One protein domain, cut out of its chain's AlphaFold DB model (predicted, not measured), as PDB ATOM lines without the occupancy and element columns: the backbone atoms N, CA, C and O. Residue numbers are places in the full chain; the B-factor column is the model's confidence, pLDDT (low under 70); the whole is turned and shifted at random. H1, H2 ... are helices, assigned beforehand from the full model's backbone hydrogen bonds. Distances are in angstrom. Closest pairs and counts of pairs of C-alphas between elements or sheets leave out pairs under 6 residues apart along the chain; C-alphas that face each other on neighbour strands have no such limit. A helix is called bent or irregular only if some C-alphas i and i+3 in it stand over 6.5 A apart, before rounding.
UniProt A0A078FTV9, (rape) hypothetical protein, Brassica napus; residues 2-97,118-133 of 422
ATOM      1  N   ILE A   2     213.250 220.476 211.146       42.44
ATOM      2  CA  ILE A   2     213.284 219.768 212.439       42.44
ATOM      3  C   ILE A   2     214.592 220.006 213.219       42.44
ATOM      4  O   ILE A   2     214.527 220.396 214.377       42.44
ATOM      5  N   ILE A   3     215.763 219.972 212.570       47.03
ATOM      6  CA  ILE A   3     217.055 220.301 213.216       47.03
ATOM      7  C   ILE A   3     217.072 221.742 213.762       47.03
ATOM      8  O   ILE A   3     217.569 222.000 214.854       47.03
ATOM      9  N   PHE A   4     216.462 222.691 213.044       47.41
ATOM     10  CA  PHE A   4     216.363 224.090 213.478       47.41
ATOM     11  C   PHE A   4     215.407 224.251 214.671       47.41
ATOM     12  O   PHE A   4     215.672 225.049 215.567       47.41
ATOM     13  N   VAL A   5     214.333 223.455 214.715       50.97
ATOM     14  CA  VAL A   5     213.396 223.388 215.846       50.97
ATOM     15  C   VAL A   5     214.058 222.724 217.058       50.97
ATOM     16  O   VAL A   5     213.968 223.273 218.149       50.97
ATOM     17  N   CYS A   6     214.819 221.639 216.888       48.50
ATOM     18  CA  CYS A   6     215.584 221.013 217.973       48.50
ATOM     19  C   CYS A   6     216.629 221.966 218.568       48.50
ATOM     20  O   CYS A   6     216.751 222.066 219.785       48.50
ATOM     21  N   VAL A   7     217.326 222.730 217.725       52.97
ATOM     22  CA  VAL A   7     218.326 223.724 218.143       52.97
ATOM     23  C   VAL A   7     217.679 224.947 218.824       52.97
ATOM     24  O   VAL A   7     218.236 225.484 219.783       52.97
ATOM     25  N   LEU A   8     216.488 225.375 218.387       49.12
ATOM     26  CA  LEU A   8     215.725 226.463 219.018       49.12
ATOM     27  C   LEU A   8     215.079 226.048 220.347       49.12
ATOM     28  O   LEU A   8     215.096 226.832 221.294       49.12
ATOM     29  N   VAL A   9     214.576 224.818 220.454       51.31
ATOM     30  CA  VAL A   9     214.054 224.256 221.711       51.31
ATOM     31  C   VAL A   9     215.190 224.084 222.730       51.31
ATOM     32  O   VAL A   9     215.025 224.416 223.902       51.31
ATOM     33  N   TRP A  10     216.392 223.709 222.276       49.09
ATOM     34  CA  TRP A  10     217.599 223.648 223.110       49.09
ATOM     35  C   TRP A  10     218.019 225.017 223.666       49.09
ATOM     36  O   TRP A  10     218.427 225.141 224.825       49.09
ATOM     37  N   LYS A  11     217.888 226.068 222.845       45.00
ATOM     38  CA  LYS A  11     218.202 227.460 223.201       45.00
ATOM     39  C   LYS A  11     217.342 227.975 224.364       45.00
ATOM     40  O   LYS A  11     217.814 228.800 225.140       45.00
ATOM     41  N   GLY A  12     216.120 227.459 224.510       44.72
ATOM     42  CA  GLY A  12     215.202 227.826 225.590       44.72
ATOM     43  C   GLY A  12     215.524 227.210 226.957       44.72
ATOM     44  O   GLY A  12     215.112 227.767 227.968       44.72
ATOM     45  N   MET A  13     216.266 226.094 227.020       43.19
ATOM     46  CA  MET A  13     216.386 225.299 228.256       43.19
ATOM     47  C   MET A  13     217.711 225.427 229.020       43.19
ATOM     48  O   MET A  13     217.716 225.149 230.217       43.19
ATOM     49  N   ILE A  14     218.837 225.793 228.387       50.94
ATOM     50  CA  ILE A  14     220.169 225.565 229.008       50.94
ATOM     51  C   ILE A  14     220.988 226.838 229.282       50.94
ATOM     52  O   ILE A  14     221.996 226.766 229.975       50.94
ATOM     53  N   GLY A  15     220.571 228.032 228.844       49.41
ATOM     54  CA  GLY A  15     221.290 229.267 229.217       49.41
ATOM     55  C   GLY A  15     222.784 229.249 228.846       49.41
ATOM     56  O   GLY A  15     223.612 229.846 229.534       49.41
ATOM     57  N   ILE A  16     223.148 228.528 227.780       51.44
ATOM     58  CA  ILE A  16     224.506 228.532 227.228       51.44
ATOM     59  C   ILE A  16     224.768 229.937 226.684       51.44
ATOM     60  O   ILE A  16     223.917 230.508 226.001       51.44
ATOM     61  N   THR A  17     225.942 230.504 226.971       49.31
ATOM     62  CA  THR A  17     226.331 231.816 226.449       49.31
ATOM     63  C   THR A  17     226.206 231.834 224.924       49.31
ATOM     64  O   THR A  17     226.651 230.912 224.235       49.31
ATOM     65  N   ASN A  18     225.601 232.900 224.387       53.22
ATOM     66  CA  ASN A  18     225.316 233.043 222.955       53.22
ATOM     67  C   ASN A  18     226.546 232.727 222.075       53.22
ATOM     68  O   ASN A  18     226.405 232.130 221.012       53.22
ATOM     69  N   ALA A  19     227.759 233.030 222.550       51.59
ATOM     70  CA  ALA A  19     229.013 232.767 221.850       51.59
ATOM     71  C   ALA A  19     229.281 231.276 221.549       51.59
ATOM     72  O   ALA A  19     229.691 230.955 220.435       51.59
ATOM     73  N   LEU A  20     229.035 230.353 222.490       51.94
ATOM     74  CA  LEU A  20     229.308 228.919 222.286       51.94
ATOM     75  C   LEU A  20     228.286 228.279 221.327       51.94
ATOM     76  O   LEU A  20     228.616 227.408 220.520       51.94
ATOM     77  N   PHE A  21     227.044 228.763 221.391       52.53
ATOM     78  CA  PHE A  21     225.950 228.361 220.512       52.53
ATOM     79  C   PHE A  21     226.169 228.836 219.071       52.53
ATOM     80  O   PHE A  21     226.063 228.046 218.138       52.53
ATOM     81  N   PHE A  22     226.534 230.107 218.869       50.78
ATOM     82  CA  PHE A  22     226.833 230.616 217.527       50.78
ATOM     83  C   PHE A  22     227.994 229.856 216.883       50.78
ATOM     84  O   PHE A  22     227.926 229.533 215.701       50.78
ATOM     85  N   ARG A  23     229.023 229.506 217.665       53.88
ATOM     86  CA  ARG A  23     230.216 228.806 217.172       53.88
ATOM     87  C   ARG A  23     229.954 227.355 216.753       53.88
ATOM     88  O   ARG A  23     230.576 226.882 215.812       53.88
ATOM     89  N   THR A  24     229.052 226.657 217.439       58.75
ATOM     90  CA  THR A  24     228.660 225.272 217.104       58.75
ATOM     91  C   THR A  24     227.655 225.223 215.955       58.75
ATOM     92  O   THR A  24     227.692 224.320 215.123       58.75
ATOM     93  N   ASN A  25     226.792 226.233 215.864       60.44
ATOM     94  CA  ASN A  25     225.848 226.382 214.765       60.44
ATOM     95  C   ASN A  25     226.584 226.685 213.445       60.44
ATOM     96  O   ASN A  25     226.279 226.089 212.414       60.44
ATOM     97  N   THR A  26     227.614 227.538 213.456       62.16
ATOM     98  CA  THR A  26     228.409 227.824 212.247       62.16
ATOM     99  C   THR A  26     229.233 226.627 211.776       62.16
ATOM    100  O   THR A  26     229.258 226.361 210.576       62.16
ATOM    101  N   THR A  27     229.853 225.856 212.675       71.69
ATOM    102  CA  THR A  27     230.603 224.648 212.286       71.69
ATOM    103  C   THR A  27     229.695 223.540 211.757       71.69
ATOM    104  O   THR A  27     230.018 222.945 210.732       71.69
ATOM    105  N   CYS A  28     228.534 223.310 212.380       72.56
ATOM    106  CA  CYS A  28     227.557 222.327 211.904       72.56
ATOM    107  C   CYS A  28     227.008 222.696 210.515       72.56
ATOM    108  O   CYS A  28     226.999 221.864 209.608       72.56
ATOM    109  N   ASN A  29     226.640 223.964 210.297       73.62
ATOM    110  CA  ASN A  29     226.176 224.423 208.983       73.62
ATOM    111  C   ASN A  29     227.256 224.310 207.899       73.62
ATOM    112  O   ASN A  29     226.932 223.975 206.761       73.62
ATOM    113  N   ASN A  30     228.527 224.563 208.228       78.19
ATOM    114  CA  ASN A  30     229.628 224.392 207.278       78.19
ATOM    115  C   ASN A  30     229.812 222.915 206.896       78.19
ATOM    116  O   ASN A  30     229.894 222.606 205.710       78.19
ATOM    117  N   LEU A  31     229.785 221.999 207.871       80.75
ATOM    118  CA  LEU A  31     229.882 220.555 207.621       80.75
ATOM    119  C   LEU A  31     228.705 220.029 206.788       80.75
ATOM    120  O   LEU A  31     228.908 219.240 205.871       80.75
ATOM    121  N   LEU A  32     227.484 220.511 207.039       78.88
ATOM    122  CA  LEU A  32     226.305 220.143 206.246       78.88
ATOM    123  C   LEU A  32     226.365 220.669 204.803       78.88
ATOM    124  O   LEU A  32     225.812 220.038 203.899       78.88
ATOM    125  N   ARG A  33     227.018 221.815 204.561       78.38
ATOM    126  CA  ARG A  33     227.252 222.327 203.199       78.38
ATOM    127  C   ARG A  33     228.265 221.471 202.446       78.38
ATOM    128  O   ARG A  33     228.004 221.149 201.290       78.38
ATOM    129  N   GLU A  34     229.350 221.064 203.101       85.62
ATOM    130  CA  GLU A  34     230.335 220.141 202.518       85.62
ATOM    131  C   GLU A  34     229.717 218.770 202.227       85.62
ATOM    132  O   GLU A  34     229.837 218.266 201.115       85.62
ATOM    133  N   LEU A  35     228.948 218.211 203.166       81.94
ATOM    134  CA  LEU A  35     228.256 216.933 202.972       81.94
ATOM    135  C   LEU A  35     227.298 216.979 201.771       81.94
ATOM    136  O   LEU A  35     227.272 216.068 200.948       81.94
ATOM    137  N   ARG A  36     226.554 218.084 201.620       81.62
ATOM    138  CA  ARG A  36     225.663 218.297 200.471       81.62
ATOM    139  C   ARG A  36     226.433 218.388 199.156       81.62
ATOM    140  O   ARG A  36     225.953 217.877 198.151       81.62
ATOM    141  N   LYS A  37     227.594 219.044 199.152       84.62
ATOM    142  CA  LYS A  37     228.453 219.152 197.970       84.62
ATOM    143  C   LYS A  37     228.966 217.773 197.544       84.62
ATOM    144  O   LYS A  37     228.811 217.409 196.385       84.62
ATOM    145  N   ILE A  38     229.443 216.976 198.500       87.12
ATOM    146  CA  ILE A  38     229.905 215.599 198.272       87.12
ATOM    147  C   ILE A  38     228.768 214.714 197.737       87.12
ATOM    148  O   ILE A  38     228.959 213.977 196.776       87.12
ATOM    149  N   TRP A  39     227.554 214.821 198.282       87.62
ATOM    150  CA  TRP A  39     226.401 214.068 197.774       87.62
ATOM    151  C   TRP A  39     226.004 214.422 196.339       87.62
ATOM    152  O   TRP A  39     225.501 213.558 195.621       87.62
ATOM    153  N   VAL A  40     226.215 215.673 195.920       84.81
ATOM    154  CA  VAL A  40     226.016 216.091 194.524       84.81
ATOM    155  C   VAL A  40     227.114 215.516 193.626       84.81
ATOM    156  O   VAL A  40     226.805 215.071 192.527       84.81
ATOM    157  N   GLU A  41     228.364 215.484 194.093       86.12
ATOM    158  CA  GLU A  41     229.509 214.924 193.355       86.12
ATOM    159  C   GLU A  41     229.421 213.395 193.182       86.12
ATOM    160  O   GLU A  41     229.766 212.884 192.120       86.12
ATOM    161  N   ILE A  42     228.923 212.668 194.190       85.75
ATOM    162  CA  ILE A  42     228.752 211.203 194.153       85.75
ATOM    163  C   ILE A  42     227.504 210.788 193.349       85.75
ATOM    164  O   ILE A  42     227.463 209.691 192.796       85.75
ATOM    165  N   GLY A  43     226.490 211.656 193.252       82.75
ATOM    166  CA  GLY A  43     225.211 211.329 192.610       82.75
ATOM    167  C   GLY A  43     224.281 210.487 193.493       82.75
ATOM    168  O   GLY A  43     223.496 209.694 192.976       82.75
ATOM    169  N   GLU A  44     224.364 210.651 194.818       84.38
ATOM    170  CA  GLU A  44     223.543 209.899 195.775       84.38
ATOM    171  C   GLU A  44     222.039 210.123 195.553       84.38
ATOM    172  O   GLU A  44     221.588 211.242 195.266       84.38
ATOM    173  N   SER A  45     221.244 209.065 195.733       86.38
ATOM    174  CA  SER A  45     219.781 209.147 195.634       86.38
ATOM    175  C   SER A  45     219.188 209.900 196.830       86.38
ATOM    176  O   SER A  45     219.710 209.824 197.941       86.38
ATOM    177  N   GLU A  46     218.069 210.606 196.638       80.31
ATOM    178  CA  GLU A  46     217.403 211.332 197.737       80.31
ATOM    179  C   GLU A  46     217.037 210.410 198.914       80.31
ATOM    180  O   GLU A  46     217.204 210.788 200.069       80.31
ATOM    181  N   ALA A  47     216.663 209.157 198.638       82.88
ATOM    182  CA  ALA A  47     216.350 208.179 199.679       82.88
ATOM    183  C   ALA A  47     217.565 207.805 200.554       82.88
ATOM    184  O   ALA A  47     217.398 207.544 201.744       82.88
ATOM    185  N   GLU A  48     218.778 207.768 199.991       84.81
ATOM    186  CA  GLU A  48     220.006 207.491 200.753       84.81
ATOM    187  C   GLU A  48     220.425 208.709 201.591       84.81
ATOM    188  O   GLU A  48     220.813 208.566 202.752       84.81
ATOM    189  N   LYS A  49     220.261 209.923 201.045       81.38
ATOM    190  CA  LYS A  49     220.493 211.183 201.775       81.38
ATOM    191  C   LYS A  49     219.576 211.297 202.991       81.38
ATOM    192  O   LYS A  49     220.050 211.629 204.077       81.38
ATOM    193  N   ASP A  50     218.296 210.966 202.829       80.69
ATOM    194  CA  ASP A  50     217.319 210.970 203.920       80.69
ATOM    195  C   ASP A  50     217.644 209.916 204.987       80.69
ATOM    196  O   ASP A  50     217.560 210.207 206.183       80.69
ATOM    197  N   ARG A  51     218.084 208.714 204.586       87.06
ATOM    198  CA  ARG A  51     218.557 207.684 205.529       87.06
ATOM    199  C   ARG A  51     219.749 208.162 206.354       87.06
ATOM    200  O   ARG A  51     219.723 208.048 207.577       87.06
ATOM    201  N   MET A  52     220.768 208.727 205.708       83.38
ATOM    202  CA  MET A  52     221.957 209.234 206.399       83.38
ATOM    203  C   MET A  52     221.638 210.423 207.316       83.38
ATOM    204  O   MET A  52     222.182 210.506 208.417       83.38
ATOM    205  N   LEU A  53     220.739 211.327 206.909       79.25
ATOM    206  CA  LEU A  53     220.289 212.433 207.762       79.25
ATOM    207  C   LEU A  53     219.528 211.941 208.993       79.25
ATOM    208  O   LEU A  53     219.775 212.449 210.086       79.25
ATOM    209  N   MET A  54     218.641 210.955 208.833       78.88
ATOM    210  CA  MET A  54     217.917 210.359 209.959       78.88
ATOM    211  C   MET A  54     218.867 209.684 210.951       78.88
ATOM    212  O   MET A  54     218.679 209.813 212.161       78.88
ATOM    213  N   GLU A  55     219.910 209.015 210.466       83.38
ATOM    214  CA  GLU A  55     220.918 208.396 211.328       83.38
ATOM    215  C   GLU A  55     221.737 209.446 212.093       83.38
ATOM    216  O   GLU A  55     221.908 209.336 213.308       83.38
ATOM    217  N   LEU A  56     222.148 210.528 211.423       81.06
ATOM    218  CA  LEU A  56     222.838 211.649 212.067       81.06
ATOM    219  C   LEU A  56     221.957 212.306 213.145       81.06
ATOM    220  O   LEU A  56     222.431 212.638 214.234       81.06
ATOM    221  N   GLU A  57     220.664 212.476 212.863       80.00
ATOM    222  CA  GLU A  57     219.690 213.015 213.815       80.00
ATOM    223  C   GLU A  57     219.524 212.092 215.030       80.00
ATOM    224  O   GLU A  57     219.565 212.559 216.173       80.00
ATOM    225  N   ARG A  58     219.428 210.776 214.795       81.06
ATOM    226  CA  ARG A  58     219.362 209.748 215.841       81.06
ATOM    227  C   ARG A  58     220.598 209.784 216.741       81.06
ATOM    228  O   ARG A  58     220.459 209.780 217.966       81.06
ATOM    229  N   GLU A  59     221.795 209.841 216.166       82.81
ATOM    230  CA  GLU A  59     223.054 209.895 216.918       82.81
ATOM    231  C   GLU A  59     223.191 211.186 217.734       82.81
ATOM    232  O   GLU A  59     223.551 211.140 218.917       82.81
ATOM    233  N   CYS A  60     222.834 212.336 217.152       79.62
ATOM    234  CA  CYS A  60     222.812 213.612 217.867       79.62
ATOM    235  C   CYS A  60     221.886 213.542 219.084       79.62
ATOM    236  O   CYS A  60     222.280 213.899 220.196       79.62
ATOM    237  N   LEU A  61     220.671 213.026 218.890       79.62
ATOM    238  CA  LEU A  61     219.671 212.909 219.944       79.62
ATOM    239  C   LEU A  61     220.142 211.982 221.075       79.62
ATOM    240  O   LEU A  61     219.953 212.308 222.246       79.62
ATOM    241  N   GLN A  62     220.831 210.884 220.756       81.94
ATOM    242  CA  GLN A  62     221.400 209.981 221.764       81.94
ATOM    243  C   GLN A  62     222.503 210.629 222.604       81.94
ATOM    244  O   GLN A  62     222.539 210.449 223.823       81.94
ATOM    245  N   ILE A  63     223.407 211.395 221.985       81.81
ATOM    246  CA  ILE A  63     224.452 212.133 222.716       81.81
ATOM    247  C   ILE A  63     223.808 213.135 223.674       81.81
ATOM    248  O   ILE A  63     224.213 213.267 224.832       81.81
ATOM    249  N   TYR A  64     222.783 213.820 223.189       73.44
ATOM    250  CA  TYR A  64     222.030 214.804 223.934       73.44
ATOM    251  C   TYR A  64     221.271 214.213 225.123       73.44
ATOM    252  O   TYR A  64     221.415 214.724 226.234       73.44
ATOM    253  N   GLN A  65     220.552 213.105 224.930       78.56
ATOM    254  CA  GLN A  65     219.907 212.365 226.017       78.56
ATOM    255  C   GLN A  65     220.926 211.922 227.065       78.56
ATOM    256  O   GLN A  65     220.773 212.259 228.234       78.56
ATOM    257  N   ARG A  66     222.038 211.301 226.645       86.44
ATOM    258  CA  ARG A  66     223.105 210.876 227.563       86.44
ATOM    259  C   ARG A  66     223.634 212.033 228.413       86.44
ATOM    260  O   ARG A  66     223.846 211.869 229.610       86.44
ATOM    261  N   LYS A  67     223.838 213.216 227.821       80.19
ATOM    262  CA  LYS A  67     224.313 214.401 228.554       80.19
ATOM    263  C   LYS A  67     223.274 214.954 229.525       80.19
ATOM    264  O   LYS A  67     223.644 215.401 230.611       80.19
ATOM    265  N   VAL A  68     221.994 214.907 229.162       83.25
ATOM    266  CA  VAL A  68     220.894 215.268 230.066       83.25
ATOM    267  C   VAL A  68     220.813 214.281 231.228       83.25
ATOM    268  O   VAL A  68     220.723 214.719 232.373       83.25
ATOM    269  N   ASP A  69     220.941 212.982 230.964       84.69
ATOM    270  CA  ASP A  69     220.928 211.936 231.987       84.69
ATOM    271  C   ASP A  69     222.134 212.051 232.930       84.69
ATOM    272  O   ASP A  69     221.978 212.003 234.149       84.69
ATOM    273  N   GLU A  70     223.339 212.293 232.405       84.38
ATOM    274  CA  GLU A  70     224.539 212.581 233.206       84.38
ATOM    275  C   GLU A  70     224.329 213.801 234.120       84.38
ATOM    276  O   GLU A  70     224.636 213.752 235.318       84.38
ATOM    277  N   ALA A  71     223.764 214.887 233.585       84.50
ATOM    278  CA  ALA A  71     223.464 216.085 234.360       84.50
ATOM    279  C   ALA A  71     222.384 215.822 235.426       84.50
ATOM    280  O   ALA A  71     222.557 216.228 236.581       84.50
ATOM    281  N   ALA A  72     221.315 215.100 235.086       86.31
ATOM    282  CA  ALA A  72     220.249 214.718 236.009       86.31
ATOM    283  C   ALA A  72     220.780 213.832 237.147       86.31
ATOM    284  O   ALA A  72     220.502 214.102 238.317       86.31
ATOM    285  N   ASN A  73     221.631 212.857 236.826       89.31
ATOM    286  CA  ASN A  73     222.305 211.999 237.798       89.31
ATOM    287  C   ASN A  73     223.235 212.804 238.716       89.31
ATOM    288  O   ASN A  73     223.216 212.619 239.935       89.31
ATOM    289  N   SER A  74     224.015 213.744 238.170       85.50
ATOM    290  CA  SER A  74     224.872 214.624 238.977       85.50
ATOM    291  C   SER A  74     224.054 215.484 239.952       85.50
ATOM    292  O   SER A  74     224.396 215.597 241.132       85.50
ATOM    293  N   LYS A  75     222.917 216.020 239.492       85.00
ATOM    294  CA  LYS A  75     221.975 216.790 240.306       85.00
ATOM    295  C   LYS A  75     221.368 215.927 241.415       85.00
ATOM    296  O   LYS A  75     221.327 216.373 242.561       85.00
ATOM    297  N   ALA A  76     220.938 214.704 241.104       90.12
ATOM    298  CA  ALA A  76     220.390 213.769 242.084       90.12
ATOM    299  C   ALA A  76     221.412 213.432 243.183       90.12
ATOM    300  O   ALA A  76     221.087 213.532 244.367       90.12
ATOM    301  N   ARG A  77     222.671 213.146 242.812       89.50
ATOM    302  CA  ARG A  77     223.762 212.897 243.776       89.50
ATOM    303  C   ARG A  77     224.001 214.090 244.701       89.50
ATOM    304  O   ARG A  77     224.161 213.907 245.905       89.50
ATOM    305  N   LEU A  78     223.980 215.314 244.168       84.62
ATOM    306  CA  LEU A  78     224.119 216.524 244.984       84.62
ATOM    307  C   LEU A  78     222.939 216.709 245.947       84.62
ATOM    308  O   LEU A  78     223.160 217.015 247.116       84.62
ATOM    309  N   HIS A  79     221.702 216.490 245.498       83.44
ATOM    310  CA  HIS A  79     220.536 216.540 246.384       83.44
ATOM    311  C   HIS A  79     220.618 215.502 247.507       83.44
ATOM    312  O   HIS A  79     220.348 215.839 248.658       83.44
ATOM    313  N   GLN A  80     221.039 214.276 247.190       89.56
ATOM    314  CA  GLN A  80     221.227 213.221 248.182       89.56
ATOM    315  C   GLN A  80     222.302 213.597 249.211       89.56
ATOM    316  O   GLN A  80     222.081 213.447 250.409       89.56
ATOM    317  N   SER A  81     223.437 214.149 248.767       84.50
ATOM    318  CA  SER A  81     224.497 214.620 249.666       84.50
ATOM    319  C   SER A  81     224.022 215.755 250.577       84.50
ATOM    320  O   SER A  81     224.341 215.748 251.763       84.50
ATOM    321  N   VAL A  82     223.252 216.714 250.052       79.31
ATOM    322  CA  VAL A  82     222.691 217.811 250.859       79.31
ATOM    323  C   VAL A  82     221.722 217.268 251.909       79.31
ATOM    324  O   VAL A  82     221.823 217.654 253.070       79.31
ATOM    325  N   ALA A  83     220.833 216.346 251.534       82.94
ATOM    326  CA  ALA A  83     219.897 215.726 252.469       82.94
ATOM    327  C   ALA A  83     220.621 214.934 253.574       82.94
ATOM    328  O   ALA A  83     220.258 215.039 254.744       82.94
ATOM    329  N   ALA A  84     221.683 214.198 253.226       84.56
ATOM    330  CA  ALA A  84     222.497 213.467 254.196       84.56
ATOM    331  C   ALA A  84     223.164 214.409 255.215       84.56
ATOM    332  O   ALA A  84     223.102 214.165 256.418       84.56
ATOM    333  N   ILE A  85     223.749 215.522 254.758       78.25
ATOM    334  CA  ILE A  85     224.385 216.498 255.656       78.25
ATOM    335  C   ILE A  85     223.338 217.221 256.519       78.25
ATOM    336  O   ILE A  85     223.570 217.443 257.705       78.25
ATOM    337  N   GLN A  86     222.164 217.540 255.968       77.00
ATOM    338  CA  GLN A  86     221.054 218.106 256.743       77.00
ATOM    339  C   GLN A  86     220.592 217.164 257.863       77.00
ATOM    340  O   GLN A  86     220.339 217.625 258.975       77.00
ATOM    341  N   ALA A  87     220.538 215.853 257.605       79.19
ATOM    342  CA  ALA A  87     220.221 214.859 258.628       79.19
ATOM    343  C   ALA A  87     221.291 214.796 259.734       79.19
ATOM    344  O   ALA A  87     220.947 214.746 260.915       79.19
ATOM    345  N   LEU A  88     222.581 214.873 259.378       80.44
ATOM    346  CA  LEU A  88     223.673 214.932 260.359       80.44
ATOM    347  C   LEU A  88     223.582 216.177 261.251       80.44
ATOM    348  O   LEU A  88     223.759 216.075 262.463       80.44
ATOM    349  N   ILE A  89     223.256 217.338 260.676       74.69
ATOM    350  CA  ILE A  89     223.056 218.575 261.445       74.69
ATOM    351  C   ILE A  89     221.878 218.435 262.403       74.69
ATOM    352  O   ILE A  89     222.016 218.774 263.574       74.69
ATOM    353  N   ALA A  90     220.745 217.901 261.941       75.50
ATOM    354  CA  ALA A  90     219.591 217.669 262.804       75.50
ATOM    355  C   ALA A  90     219.939 216.746 263.985       75.50
ATOM    356  O   ALA A  90     219.561 217.031 265.119       75.50
ATOM    357  N   SER A  91     220.725 215.690 263.740       80.81
ATOM    358  CA  SER A  91     221.207 214.787 264.790       80.81
ATOM    359  C   SER A  91     222.138 215.482 265.789       80.81
ATOM    360  O   SER A  91     222.002 215.261 266.989       80.81
ATOM    361  N   LEU A  92     223.077 216.315 265.325       74.12
ATOM    362  CA  LEU A  92     223.996 217.055 266.200       74.12
ATOM    363  C   LEU A  92     223.260 218.103 267.041       74.12
ATOM    364  O   LEU A  92     223.503 218.201 268.238       74.12
ATOM    365  N   VAL A  93     222.330 218.846 266.439       75.50
ATOM    366  CA  VAL A  93     221.491 219.832 267.139       75.50
ATOM    367  C   VAL A  93     220.633 219.159 268.213       75.50
ATOM    368  O   VAL A  93     220.551 219.666 269.331       75.50
ATOM    369  N   ALA A  94     220.047 217.997 267.908       74.88
ATOM    370  CA  ALA A  94     219.291 217.210 268.881       74.88
ATOM    371  C   ALA A  94     220.176 216.720 270.040       74.88
ATOM    372  O   ALA A  94     219.784 216.848 271.197       74.88
ATOM    373  N   ALA A  95     221.379 216.217 269.746       71.88
ATOM    374  CA  ALA A  95     222.322 215.748 270.762       71.88
ATOM    375  C   ALA A  95     222.863 216.881 271.653       71.88
ATOM    376  O   ALA A  95     223.123 216.664 272.832       71.88
ATOM    377  N   LEU A  96     223.019 218.090 271.106       70.56
ATOM    378  CA  LEU A  96     223.506 219.262 271.837       70.56
ATOM    379  C   LEU A  96     222.418 219.968 272.660       70.56
ATOM    380  O   LEU A  96     222.737 220.863 273.439       70.56
ATOM    381  N   GLY A  97     221.138 219.623 272.475       66.19
ATOM    382  CA  GLY A  97     220.019 220.273 273.168       66.19
ATOM    383  C   GLY A  97     219.856 221.766 272.843       66.19
ATOM    384  O   GLY A  97     219.065 222.459 273.481       66.19
ATOM    385  N   LEU A 118     226.150 223.776 249.770       64.81
ATOM    386  CA  LEU A 118     227.143 222.909 250.402       64.81
ATOM    387  C   LEU A 118     228.231 223.730 251.114       64.81
ATOM    388  O   LEU A 118     228.517 223.471 252.276       64.81
ATOM    389  N   ALA A 119     228.767 224.761 250.454       71.12
ATOM    390  CA  ALA A 119     229.786 225.640 251.027       71.12
ATOM    391  C   ALA A 119     229.304 226.402 252.275       71.12
ATOM    392  O   ALA A 119     230.093 226.616 253.189       71.12
ATOM    393  N   ALA A 120     228.022 226.773 252.346       70.94
ATOM    394  CA  ALA A 120     227.437 227.419 253.523       70.94
ATOM    395  C   ALA A 120     227.209 226.450 254.699       70.94
ATOM    396  O   ALA A 120     227.208 226.863 255.857       70.94
ATOM    397  N   VAL A 121     227.018 225.161 254.414       66.56
ATOM    398  CA  VAL A 121     226.709 224.138 255.421       66.56
ATOM    399  C   VAL A 121     227.973 223.618 256.118       66.56
ATOM    400  O   VAL A 121     227.941 223.359 257.320       66.56
ATOM    401  N   THR A 122     229.104 223.532 255.411       70.94
ATOM    402  CA  THR A 122     230.397 223.093 255.967       70.94
ATOM    403  C   THR A 122     230.862 223.879 257.211       70.94
ATOM    404  O   THR A 122     231.151 223.235 258.220       70.94
ATOM    405  N   PRO A 123     230.902 225.231 257.226       76.06
ATOM    406  CA  PRO A 123     231.336 225.983 258.410       76.06
ATOM    407  C   PRO A 123     230.350 225.875 259.584       76.06
ATOM    408  O   PRO A 123     230.739 226.055 260.734       76.06
ATOM    409  N   LEU A 124     229.076 225.569 259.323       71.81
ATOM    410  CA  LEU A 124     228.061 225.396 260.365       71.81
ATOM    411  C   LEU A 124     228.294 224.088 261.139       71.81
ATOM    412  O   LEU A 124     228.214 224.074 262.364       71.81
ATOM    413  N   VAL A 125     228.664 223.012 260.435       69.81
ATOM    414  CA  VAL A 125     229.051 221.734 261.057       69.81
ATOM    415  C   VAL A 125     230.287 221.900 261.938       69.81
ATOM    416  O   VAL A 125     230.316 221.370 263.045       69.81
ATOM    417  N   GLU A 126     231.283 222.654 261.474       75.75
ATOM    418  CA  GLU A 126     232.519 222.857 262.231       75.75
ATOM    419  C   GLU A 126     232.288 223.687 263.502       75.75
ATOM    420  O   GLU A 126     232.727 223.298 264.580       75.75
ATOM    421  N   ASN A 127     231.483 224.753 263.425       75.38
ATOM    422  CA  ASN A 127     231.095 225.523 264.611       75.38
ATOM    423  C   ASN A 127     230.342 224.670 265.650       75.38
ATOM    424  O   ASN A 127     230.594 224.792 266.845       75.38
ATOM    425  N   LEU A 128     229.443 223.777 265.212       71.44
ATOM    426  CA  LEU A 128     228.731 222.869 266.121       71.44
ATOM    427  C   LEU A 128     229.668 221.848 266.783       71.44
ATOM    428  O   LEU A 128     229.434 221.456 267.926       71.44
ATOM    429  N   ARG A 129     230.732 221.420 266.094       71.75
ATOM    430  CA  ARG A 129     231.761 220.546 266.676       71.75
ATOM    431  C   ARG A 129     232.572 221.261 267.751       71.75
ATOM    432  O   ARG A 129     232.718 220.710 268.835       71.75
ATOM    433  N   ILE A 130     233.012 222.487 267.483       76.12
ATOM    434  CA  ILE A 130     233.748 223.304 268.459       76.12
ATOM    435  C   ILE A 130     232.877 223.566 269.695       76.12
ATOM    436  O   ILE A 130     233.313 223.354 270.823       76.12
ATOM    437  N   GLN A 131     231.601 223.918 269.500       72.06
ATOM    438  CA  GLN A 131     230.669 224.135 270.609       72.06
ATOM    439  C   GLN A 131     230.420 222.862 271.438       72.06
ATOM    440  O   GLN A 131     230.235 222.942 272.653       72.06
ATOM    441  N   LYS A 132     230.429 221.675 270.808       74.50
ATOM    442  CA  LYS A 132     230.370 220.390 271.526       74.50
ATOM    443  C   LYS A 132     231.579 220.220 272.448       74.50
ATOM    444  O   LYS A 132     231.415 219.765 273.577       74.50
ATOM    445  N   GLU A 133     232.771 220.559 271.970       69.94
ATOM    446  CA  GLU A 133     234.017 220.434 272.729       69.94
ATOM    447  C   GLU A 133     234.090 221.432 273.896       69.94
ATOM    448  O   GLU A 133     234.491 221.071 274.999       69.94
TER     449      GLU A 133
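This is residues 2 to 97 and 118 to 133 of the 422 residues of the protein "(rape) hypothetical protein" of Brassica napus (UniProt A0A078FTV9). One very long helix, H3, runs the length of a thin rod; at its first end H2 folds back beside it as a narrow, loose V with the short H1 next to both, and at its other end H4 packs along residues 82 to 96. Between these two ends, residues 65 to 77 of H3 stand free. The printed part has 112 residues with four named helices, in the order H1, H2, H3, H4, and no named strand; the class is all helix. The whole is extended, with a radius of gyration of the C-alphas of 25.2 A and spans of 81 by 26 by 19 A.

H3, residues 46 to 96, is 74.8 A long, from C-alpha 46 at (217.403, 211.332, 197.737) to C-alpha 96 at (223.506, 219.262, 271.837). H2, residues 18 to 42, is 36.3 A long. H1, residues 2 to 13, measures 17.0 A and begins at C-alpha 2 at (213.284, 219.768, 212.439). H4, residues 118 to 133, measures 23.5 A; it is neither bent nor irregular, but only just: C-alphas 120 and 123 are 6.4 A apart.

H3 and H4 touch, closest at the C-alphas of Val 82 and Leu 118, 6.8 A, and run the same way at a shallow tilt of 19 degrees. H2 and H3 are close but not clearly touching, closest at C-alphas 39 and 49, 7.7 A; they run opposite ways at a shallow tilt of 25 degrees. H1 and H3 are close but not clearly touching, closest at C-alphas 3 and 57, 7.8 A. H1 and H2 are near each other. In H2 and H3 every O i to N i+4 pair is within hydrogen-bond range; in H1 7 of 8 are, in H4 10 of 12.

The C-alphas of Gly 43 and Gly 97, the two farthest apart, are 81.2 A apart. Residues 98 to 117 are cut out, with 24.0 A from C-alpha 97 to C-alpha 118. The links H1 to H2 and H2 to H3 are tight. The mean pLDDT of the printed part is 73.1; residues 2 to 26, 97, 118, 121, 125 and 133 are under 70.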